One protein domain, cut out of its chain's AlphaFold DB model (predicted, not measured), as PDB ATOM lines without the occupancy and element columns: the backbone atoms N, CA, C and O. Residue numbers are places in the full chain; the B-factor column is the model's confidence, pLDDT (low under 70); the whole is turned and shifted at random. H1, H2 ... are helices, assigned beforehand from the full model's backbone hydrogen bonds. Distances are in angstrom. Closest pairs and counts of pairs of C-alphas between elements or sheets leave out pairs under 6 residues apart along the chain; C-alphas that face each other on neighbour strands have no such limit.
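AT A GLANCE: This is residues 139 to 208 of the 208 residues of an uncharacterized protein of Sphaeroforma arctica JP610 (UniProt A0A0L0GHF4). The printed part has little regular structure: two short helices, H1 then H2, sit in one half of a rod, and a long unnamed stretch, residues 172 to 208, runs on to make the other end, where residues 200 to 205 stick out. A short antiparallel pairing ties residues 159 to 160 to residues 183 to 184. Of 70 printed residues, 22 are in named elements, all helix, with no named strand. The whole is loose, with a radius of gyration of the C-alphas of 15.5 A and spans of 47 by 20 by 16 A.

IN THESE COORDINATES: H1, residues 142 to 153, begins at C-alpha 142 (-46.281, -35.141, -1.913) and is 16.5 A long. H2, residues 162 to 171, is 14.3 A long and ends at C-alpha 171 (-34.714, -48.431, 2.156).

HOW THE PARTS SIT: H1 and H2 are apart, joined by a short link of 8 residues. In both, every O i to N i+4 pair is within hydrogen-bond range.

THE WHOLE: The C-alphas farthest apart, of Gln 139 and Gln 201, are 47.3 A apart. The printed part has no cut. Mean pLDDT of the printed part is 71.5; residues 139 to 142, 172 and 192 to 208 are under 70.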
ATOM      1  N   GLN A 139     -47.272 -44.200   0.671       48.47
ATOM      2  CA  GLN A 139     -46.518 -43.303   1.560       48.47
ATOM      3  C   GLN A 139     -45.766 -42.253   0.744       48.47
ATOM      4  O   GLN A 139     -44.547 -42.272   0.620       48.47
ATOM      5  N   LYS A 140     -46.517 -41.340   0.129       50.06
ATOM      6  CA  LYS A 140     -45.953 -40.137  -0.486       50.06
ATOM      7  C   LYS A 140     -46.569 -38.931   0.203       50.06
ATOM      8  O   LYS A 140     -47.666 -38.513  -0.155       50.06
ATOM      9  N   SER A 141     -45.866 -38.349   1.171       55.12
ATOM     10  CA  SER A 141     -46.059 -36.937   1.490       55.12
ATOM     11  C   SER A 141     -45.598 -36.150   0.258       55.12
ATOM     12  O   SER A 141     -44.429 -35.817   0.090       55.12
ATOM     13  N   THR A 142     -46.517 -35.910  -0.677       65.38
ATOM     14  CA  THR A 142     -46.281 -35.141  -1.913       65.38
ATOM     15  C   THR A 142     -45.545 -33.826  -1.650       65.38
ATOM     16  O   THR A 142     -44.685 -33.434  -2.435       65.38
ATOM     17  N   HIS A 143     -45.811 -33.203  -0.501       71.12
ATOM     18  CA  HIS A 143     -45.134 -32.006  -0.005       71.12
ATOM     19  C   HIS A 143     -43.624 -32.190   0.195       71.12
ATOM     20  O   HIS A 143     -42.850 -31.335  -0.223       71.12
ATOM     21  N   SER A 144     -43.182 -33.308   0.774       78.00
ATOM     22  CA  SER A 144     -41.761 -33.573   1.019       78.00
ATOM     23  C   SER A 144     -40.982 -33.692  -0.294       78.00
ATOM     24  O   SER A 144     -39.912 -33.109  -0.441       78.00
ATOM     25  N   LEU A 145     -41.553 -34.377  -1.292       74.12
ATOM     26  CA  LEU A 145     -40.954 -34.468  -2.629       74.12
ATOM     27  C   LEU A 145     -40.938 -33.114  -3.349       74.12
ATOM     28  O   LEU A 145     -39.977 -32.809  -4.052       74.12
ATOM     29  N   TYR A 146     -41.974 -32.295  -3.155       80.06
ATOM     30  CA  TYR A 146     -42.014 -30.936  -3.691       80.06
ATOM     31  C   TYR A 146     -40.909 -30.054  -3.092       80.06
ATOM     32  O   TYR A 146     -40.216 -29.370  -3.841       80.06
ATOM     33  N   ILE A 147     -40.682 -30.125  -1.775       81.69
ATOM     34  CA  ILE A 147     -39.605 -29.383  -1.098       81.69
ATOM     35  C   ILE A 147     -38.235 -29.792  -1.650       81.69
ATOM     36  O   ILE A 147     -37.450 -28.927  -2.024       81.69
ATOM     37  N   ILE A 148     -37.959 -31.095  -1.757       80.19
ATOM     38  CA  ILE A 148     -36.688 -31.597  -2.304       80.19
ATOM     39  C   ILE A 148     -36.472 -31.109  -3.741       80.19
ATOM     40  O   ILE A 148     -35.387 -30.635  -4.081       80.19
ATOM     41  N   LYS A 149     -37.518 -31.165  -4.574       76.31
ATOM     42  CA  LYS A 149     -37.468 -30.646  -5.943       76.31
ATOM     43  C   LYS A 149     -37.153 -29.145  -5.965       76.31
ATOM     44  O   LYS A 149     -36.236 -28.744  -6.673       76.31
ATOM     45  N   ALA A 150     -37.851 -28.343  -5.162       76.00
ATOM     46  CA  ALA A 150     -37.634 -26.900  -5.089       76.00
ATOM     47  C   ALA A 150     -36.212 -26.549  -4.617       76.00
ATOM     48  O   ALA A 150     -35.578 -25.662  -5.182       76.00
ATOM     49  N   LEU A 151     -35.674 -27.267  -3.624       78.44
ATOM     50  CA  LEU A 151     -34.301 -27.062  -3.149       78.44
ATOM     51  C   LEU A 151     -33.265 -27.351  -4.244       78.44
ATOM     52  O   LEU A 151     -32.302 -26.597  -4.381       78.44
ATOM     53  N   ASN A 152     -33.481 -28.401  -5.041       76.56
ATOM     54  CA  ASN A 152     -32.615 -28.728  -6.174       76.56
ATOM     55  C   ASN A 152     -32.695 -27.660  -7.276       76.56
ATOM     56  O   ASN A 152     -31.658 -27.212  -7.761       76.56
ATOM     57  N   GLU A 153     -33.902 -27.215  -7.636       75.50
ATOM     58  CA  GLU A 153     -34.115 -26.169  -8.650       75.50
ATOM     59  C   GLU A 153     -33.505 -24.820  -8.234       75.50
ATOM     60  O   GLU A 153     -32.977 -24.091  -9.071       75.50
ATOM     61  N   LEU A 154     -33.518 -24.507  -6.937       74.69
ATOM     62  CA  LEU A 154     -32.901 -23.304  -6.370       74.69
ATOM     63  C   LEU A 154     -31.383 -23.432  -6.157       74.69
ATOM     64  O   LEU A 154     -30.744 -22.457  -5.762       74.69
ATOM     65  N   GLY A 155     -30.792 -24.611  -6.386       75.50
ATOM     66  CA  GLY A 155     -29.368 -24.852  -6.144       75.50
ATOM     67  C   GLY A 155     -28.969 -24.753  -4.667       75.50
ATOM     68  O   GLY A 155     -27.822 -24.416  -4.354       75.50
ATOM     69  N   VAL A 156     -29.906 -25.025  -3.753       80.12
ATOM     70  CA  VAL A 156     -29.658 -24.982  -2.309       80.12
ATOM     71  C   VAL A 156     -28.774 -26.156  -1.912       80.12
ATOM     72  O   VAL A 156     -29.035 -27.310  -2.242       80.12
ATOM     73  N   TYR A 157     -27.747 -25.875  -1.125       80.88
ATOM     74  CA  TYR A 157     -26.950 -26.899  -0.473       80.88
ATOM     75  C   TYR A 157     -27.724 -27.430   0.725       80.88
ATOM     76  O   TYR A 157     -27.978 -26.688   1.673       80.88
ATOM     77  N   TYR A 158     -28.040 -28.717   0.735       85.50
ATOM     78  CA  TYR A 158     -28.684 -29.355   1.875       85.50
ATOM     79  C   TYR A 158     -28.182 -30.782   2.081       85.50
ATOM     80  O   TYR A 158     -27.488 -31.349   1.234       85.50
ATOM     81  N   ARG A 159     -28.508 -31.348   3.240       85.81
ATOM     82  CA  ARG A 159     -28.398 -32.784   3.515       85.81
ATOM     83  C   ARG A 159     -29.644 -33.245   4.257       85.81
ATOM     84  O   ARG A 159     -30.207 -32.463   5.024       85.81
ATOM     85  N   LEU A 160     -30.045 -34.496   4.051       86.12
ATOM     86  CA  LEU A 160     -31.035 -35.131   4.919       86.12
ATOM     87  C   LEU A 160     -30.448 -35.312   6.320       86.12
ATOM     88  O   LEU A 160     -29.234 -35.490   6.464       86.12
ATOM     89  N   ASP A 161     -31.308 -35.284   7.331       91.75
ATOM     90  CA  ASP A 161     -30.924 -35.541   8.720       91.75
ATOM     91  C   ASP A 161     -31.869 -36.553   9.386       91.75
ATOM     92  O   ASP A 161     -32.862 -36.971   8.786       91.75
ATOM     93  N   ALA A 162     -31.513 -37.002  10.589       92.94
ATOM     94  CA  ALA A 162     -32.346 -37.813  11.481       92.94
ATOM     95  C   ALA A 162     -33.137 -38.953  10.786       92.94
ATOM     96  O   ALA A 162     -32.534 -39.834  10.156       92.94
ATOM     97  N   GLY A 163     -34.467 -38.983  10.936       85.69
ATOM     98  CA  GLY A 163     -35.328 -40.057  10.424       85.69
ATOM     99  C   GLY A 163     -35.344 -40.114   8.898       85.69
ATOM    100  O   GLY A 163     -35.303 -41.199   8.306       85.69
ATOM    101  N   SER A 164     -35.272 -38.949   8.256       86.06
ATOM    102  CA  SER A 164     -35.225 -38.820   6.798       86.06
ATOM    103  C   SER A 164     -33.928 -39.371   6.203       86.06
ATOM    104  O   SER A 164     -33.961 -40.090   5.201       86.06
ATOM    105  N   LEU A 165     -32.781 -39.100   6.834       86.31
ATOM    106  CA  LEU A 165     -31.499 -39.683   6.432       86.31
ATOM    107  C   LEU A 165     -31.497 -41.200   6.638       86.31
ATOM    108  O   LEU A 165     -31.090 -41.947   5.748       86.31
ATOM    109  N   LEU A 166     -31.979 -41.658   7.795       84.75
ATOM    110  CA  LEU A 166     -32.009 -43.076   8.136       84.75
ATOM    111  C   LEU A 166     -32.923 -43.875   7.198       84.75
ATOM    112  O   LEU A 166     -32.549 -44.971   6.776       84.75
ATOM    113  N   GLY A 167     -34.099 -43.347   6.862       79.44
ATOM    114  CA  GLY A 167     -35.023 -43.978   5.921       79.44
ATOM    115  C   GLY A 167     -34.432 -44.071   4.516       79.44
ATOM    116  O   GLY A 167     -34.419 -45.153   3.915       79.44
ATOM    117  N   SER A 168     -33.888 -42.957   4.014       78.31
ATOM    118  CA  SER A 168     -33.202 -42.927   2.721       78.31
ATOM    119  C   SER A 168     -32.088 -43.962   2.688       78.31
ATOM    120  O   SER A 168     -32.028 -44.759   1.753       78.31
ATOM    121  N   TYR A 169     -31.260 -44.010   3.734       77.81
ATOM    122  CA  TYR A 169     -30.171 -44.972   3.817       77.81
ATOM    123  C   TYR A 169     -30.677 -46.414   3.852       77.81
ATOM    124  O   TYR A 169     -30.202 -47.223   3.070       77.81
ATOM    125  N   ARG A 170     -31.647 -46.754   4.714       77.75
ATOM    126  CA  ARG A 170     -32.096 -48.142   4.937       77.75
ATOM    127  C   ARG A 170     -32.910 -48.732   3.791       77.75
ATOM    128  O   ARG A 170     -32.828 -49.936   3.562       77.75
ATOM    129  N   HIS A 171     -33.757 -47.932   3.149       73.69
ATOM    130  CA  HIS A 171     -34.714 -48.431   2.156       73.69
ATOM    131  C   HIS A 171     -35.075 -47.408   1.065       73.69
ATOM    132  O   HIS A 171     -36.094 -47.574   0.398       73.69
ATOM    133  N   GLY A 172     -34.265 -46.363   0.860       65.44
ATOM    134  CA  GLY A 172     -34.420 -45.436  -0.268       65.44
ATOM    135  C   GLY A 172     -35.679 -44.567  -0.214       65.44
ATOM    136  O   GLY A 172     -36.230 -44.224  -1.257       65.44
ATOM    137  N   GLY A 173     -36.182 -44.247   0.983       71.56
ATOM    138  CA  GLY A 173     -37.380 -43.419   1.150       71.56
ATOM    139  C   GLY A 173     -37.703 -43.116   2.611       71.56
ATOM    140  O   GLY A 173     -36.907 -43.403   3.491       71.56
ATOM    141  N   PHE A 174     -38.882 -42.566   2.893       78.19
ATOM    142  CA  PHE A 174     -39.302 -42.247   4.265       78.19
ATOM    143  C   PHE A 174     -39.490 -43.494   5.125       78.19
ATOM    144  O   PHE A 174     -39.952 -44.531   4.634       78.19
ATOM    145  N   ILE A 175     -39.157 -43.392   6.414       81.50
ATOM    146  CA  ILE A 175     -39.476 -44.439   7.385       81.50
ATOM    147  C   ILE A 175     -41.005 -44.624   7.407       81.50
ATOM    148  O   ILE A 175     -41.749 -43.641   7.437       81.50
ATOM    149  N   PRO A 176     -41.531 -45.861   7.387       78.25
ATOM    150  CA  PRO A 176     -42.968 -46.061   7.470       78.25
ATOM    151  C   PRO A 176     -43.555 -45.447   8.746       78.25
ATOM    152  O   PRO A 176     -43.086 -45.728   9.843       78.25
ATOM    153  N   ALA A 177     -44.633 -44.682   8.576       81.12
ATOM    154  CA  ALA A 177     -45.349 -43.908   9.596       81.12
ATOM    155  C   ALA A 177     -44.661 -42.608  10.031       81.12
ATOM    156  O   ALA A 177     -45.268 -41.851  10.789       81.12
ATOM    157  N   ASP A 178     -43.478 -42.325   9.489       82.81
ATOM    158  CA  ASP A 178     -42.856 -41.016   9.593       82.81
ATOM    159  C   ASP A 178     -43.657 -39.981   8.790       82.81
ATOM    160  O   ASP A 178     -44.246 -40.303   7.747       82.81
ATOM    161  N   LYS A 179     -43.767 -38.765   9.323       84.62
ATOM    162  CA  LYS A 179     -44.691 -37.735   8.807       84.62
ATOM    163  C   LYS A 179     -44.001 -36.428   8.448       84.62
ATOM    164  O   LYS A 179     -44.639 -35.592   7.807       84.62
ATOM    165  N   ASP A 180     -42.753 -36.248   8.852       88.19
ATOM    166  CA  ASP A 180     -41.970 -35.052   8.589       88.19
ATOM    167  C   ASP A 180     -40.781 -35.344   7.658       88.19
ATOM    168  O   ASP A 180     -40.634 -36.425   7.080       88.19
ATOM    169  N   LEU A 181     -40.031 -34.285   7.364       86.81
ATOM    170  CA  LEU A 181     -38.850 -34.295   6.517       86.81
ATOM    171  C   LEU A 181     -37.780 -33.461   7.216       86.81
ATOM    172  O   LEU A 181     -37.900 -32.239   7.302       86.81
ATOM    173  N   ASP A 182     -36.725 -34.129   7.664       90.81
ATOM    174  CA  ASP A 182     -35.590 -33.512   8.335       90.81
ATOM    175  C   ASP A 182     -34.513 -33.136   7.314       90.81
ATOM    176  O   ASP A 182     -33.925 -33.993   6.641       90.81
ATOM    177  N   ILE A 183     -34.234 -31.837   7.205       88.81
ATOM    178  CA  ILE A 183     -33.207 -31.287   6.317       88.81
ATOM    179  C   ILE A 183     -32.319 -30.316   7.090       88.81
ATOM    180  O   ILE A 183     -32.800 -29.422   7.783       88.81
ATOM    181  N   VAL A 184     -31.007 -30.424   6.880       88.31
ATOM    182  CA  VAL A 184     -30.026 -29.442   7.350       88.31
ATOM    183  C   VAL A 184     -29.530 -28.586   6.193       88.31
ATOM    184  O   VAL A 184     -28.982 -29.089   5.209       88.31
ATOM    185  N   LEU A 185     -29.653 -27.269   6.370       87.12
ATOM    186  CA  LEU A 185     -29.159 -26.242   5.456       87.12
ATOM    187  C   LEU A 185     -27.878 -25.602   6.020       87.12
ATOM    188  O   LEU A 185     -27.952 -24.761   6.916       87.12
ATOM    189  N   PRO A 186     -26.675 -25.947   5.523       80.94
ATOM    190  CA  PRO A 186     -25.451 -25.261   5.922       80.94
ATOM    191  C   PRO A 186     -25.480 -23.788   5.488       80.94
ATOM    192  O   PRO A 186     -25.210 -23.471   4.329       80.94
ATOM    193  N   VAL A 187     -25.748 -22.878   6.431       78.19
ATOM    194  CA  VAL A 187     -25.887 -21.424   6.195       78.19
ATOM    195  C   VAL A 187     -24.728 -20.862   5.371       78.19
ATOM    196  O   VAL A 187     -24.949 -20.218   4.353       78.19
ATOM    197  N   ARG A 188     -23.481 -21.196   5.733       72.56
ATOM    198  CA  ARG A 188     -22.276 -20.716   5.028       72.56
ATOM    199  C   ARG A 188     -22.229 -21.089   3.543       72.56
ATOM    200  O   ARG A 188     -21.613 -20.370   2.766       72.56
ATOM    201  N   ARG A 189     -22.843 -22.206   3.139       73.06
ATOM    202  CA  ARG A 189     -22.890 -22.629   1.726       73.06
ATOM    203  C   ARG A 189     -24.074 -22.022   0.973       73.06
ATOM    204  O   ARG A 189     -24.046 -21.952  -0.250       73.06
ATOM    205  N   ASN A 190     -25.067 -21.525   1.705       76.75
ATOM    206  CA  ASN A 190     -26.301 -20.956   1.173       76.75
ATOM    207  C   ASN A 190     -26.407 -19.439   1.358       76.75
ATOM    208  O   ASN A 190     -27.491 -18.888   1.209       76.75
ATOM    209  N   LEU A 191     -25.302 -18.742   1.644       73.00
ATOM    210  CA  LEU A 191     -25.299 -17.283   1.842       73.00
ATOM    211  C   LEU A 191     -25.885 -16.511   0.648       73.00
ATOM    212  O   LEU A 191     -26.427 -15.428   0.825       73.00
ATOM    213  N   HIS A 192     -25.832 -17.093  -0.554       69.19
ATOM    214  CA  HIS A 192     -26.438 -16.533  -1.762       69.19
ATOM    215  C   HIS A 192     -27.975 -16.419  -1.696       69.19
ATOM    216  O   HIS A 192     -28.543 -15.623  -2.438       69.19
ATOM    217  N   LEU A 193     -28.640 -17.170  -0.809       68.38
ATOM    218  CA  LEU A 193     -30.098 -17.153  -0.616       68.38
ATOM    219  C   LEU A 193     -30.547 -16.204   0.495       68.38
ATOM    220  O   LEU A 193     -31.699 -15.785   0.509       68.38
ATOM    221  N   VAL A 194     -29.654 -15.861   1.427       64.75
ATOM    222  CA  VAL A 194     -29.989 -15.088   2.639       64.75
ATOM    223  C   VAL A 194     -30.084 -13.578   2.352       64.75
ATOM    224  O   VAL A 194     -30.371 -12.794   3.243       64.75
ATOM    225  N   GLY A 195     -29.928 -13.156   1.092       54.44
ATOM    226  CA  GLY A 195     -29.879 -11.741   0.733       54.44
ATOM    227  C   GLY A 195     -28.525 -11.170   1.134       54.44
ATOM    228  O   GLY A 195     -28.250 -10.880   2.292       54.44
ATOM    229  N   ALA A 196     -27.624 -11.062   0.164       45.88
ATOM    230  CA  ALA A 196     -26.295 -10.523   0.397       45.88
ATOM    231  C   ALA A 196     -26.337  -8.990   0.540       45.88
ATOM    232  O   ALA A 196     -25.934  -8.285  -0.379       45.88
ATOM    233  N   ASP A 197     -26.750  -8.506   1.713       44.84
ATOM    234  CA  ASP A 197     -26.166  -7.295   2.318       44.84
ATOM    235  C   ASP A 197     -24.969  -7.659   3.227       44.84
ATOM    236  O   ASP A 197     -24.334  -6.810   3.850       44.84
ATOM    237  N   HIS A 198     -24.604  -8.944   3.286       47.88
ATOM    238  CA  HIS A 198     -23.465  -9.429   4.055       47.88
ATOM    239  C   HIS A 198     -22.150  -9.187   3.303       47.88
ATOM    240  O   HIS A 198     -21.732  -9.963   2.441       47.88
ATOM    241  N   TYR A 199     -21.478  -8.095   3.656       44.19
ATOM    242  CA  TYR A 199     -20.104  -7.817   3.250       44.19
ATOM    243  C   TYR A 199     -19.156  -8.732   4.045       44.19
ATOM    244  O   TYR A 199     -18.801  -8.429   5.181       44.19
ATOM    245  N   CYS A 200     -18.745  -9.874   3.485       45.53
ATOM    246  CA  CYS A 200     -17.660 -10.653   4.092       45.53
ATOM    247  C   CYS A 200     -16.329  -9.950   3.776       45.53
ATOM    248  O   CYS A 200     -15.836  -9.989   2.644       45.53
ATOM    249  N   GLN A 201     -15.757  -9.268   4.770       41.72
ATOM    250  CA  GLN A 201     -14.409  -8.715   4.677       41.72
ATOM    251  C   GLN A 201     -13.396  -9.840   4.916       41.72
ATOM    252  O   GLN A 201     -13.034 -10.168   6.042       41.72
ATOM    253  N   GLY A 202     -12.935 -10.454   3.826       48.16
ATOM    254  CA  GLY A 202     -11.901 -11.488   3.868       48.16
ATOM    255  C   GLY A 202     -12.411 -12.900   4.181       48.16
ATOM    256  O   GLY A 202     -13.605 -13.163   4.282       48.16
ATOM    257  N   ILE A 203     -11.468 -13.843   4.268       48.25
ATOM    258  CA  ILE A 203     -11.726 -15.298   4.251       48.25
ATOM    259  C   ILE A 203     -12.323 -15.820   5.577       48.25
ATOM    260  O   ILE A 203     -12.893 -16.910   5.599       48.25
ATOM    261  N   PHE A 204     -12.225 -15.064   6.678       43.81
ATOM    262  CA  PHE A 204     -12.495 -15.588   8.026       43.81
ATOM    263  C   PHE A 204     -13.540 -14.839   8.861       43.81
ATOM    264  O   PHE A 204     -13.935 -15.368   9.897       43.81
ATOM    265  N   GLU A 205     -14.053 -13.686   8.428       42.53
ATOM    266  CA  GLU A 205     -15.057 -12.944   9.202       42.53
ATOM    267  C   GLU A 205     -16.317 -12.674   8.377       42.53
ATOM    268  O   GLU A 205     -16.405 -11.714   7.615       42.53
ATOM    269  N   CYS A 206     -17.329 -13.518   8.572       44.09
ATOM    270  CA  CYS A 206     -18.712 -13.126   8.329       44.09
ATOM    271  C   CYS A 206     -19.368 -13.062   9.719       44.09
ATOM    272  O   CYS A 206     -19.491 -14.091  10.392       44.09
ATOM    273  N   ARG A 207     -19.691 -11.850  10.187       44.41
ATOM    274  CA  ARG A 207     -20.429 -11.635  11.443       44.41
ATOM    275  C   ARG A 207     -21.929 -11.727  11.158       44.41
ATOM    276  O   ARG A 207     -22.373 -11.224  10.126       44.41
ATOM    277  N   LEU A 208     -22.643 -12.432  12.039       48.31
ATOM    278  CA  LEU A 208     -24.104 -12.553  12.049       48.31
ATOM    279  C   LEU A 208     -24.740 -11.280  12.606       48.31
ATOM    280  O   LEU A 208     -24.140 -10.711  13.547       48.31
TER     281      LEU A 208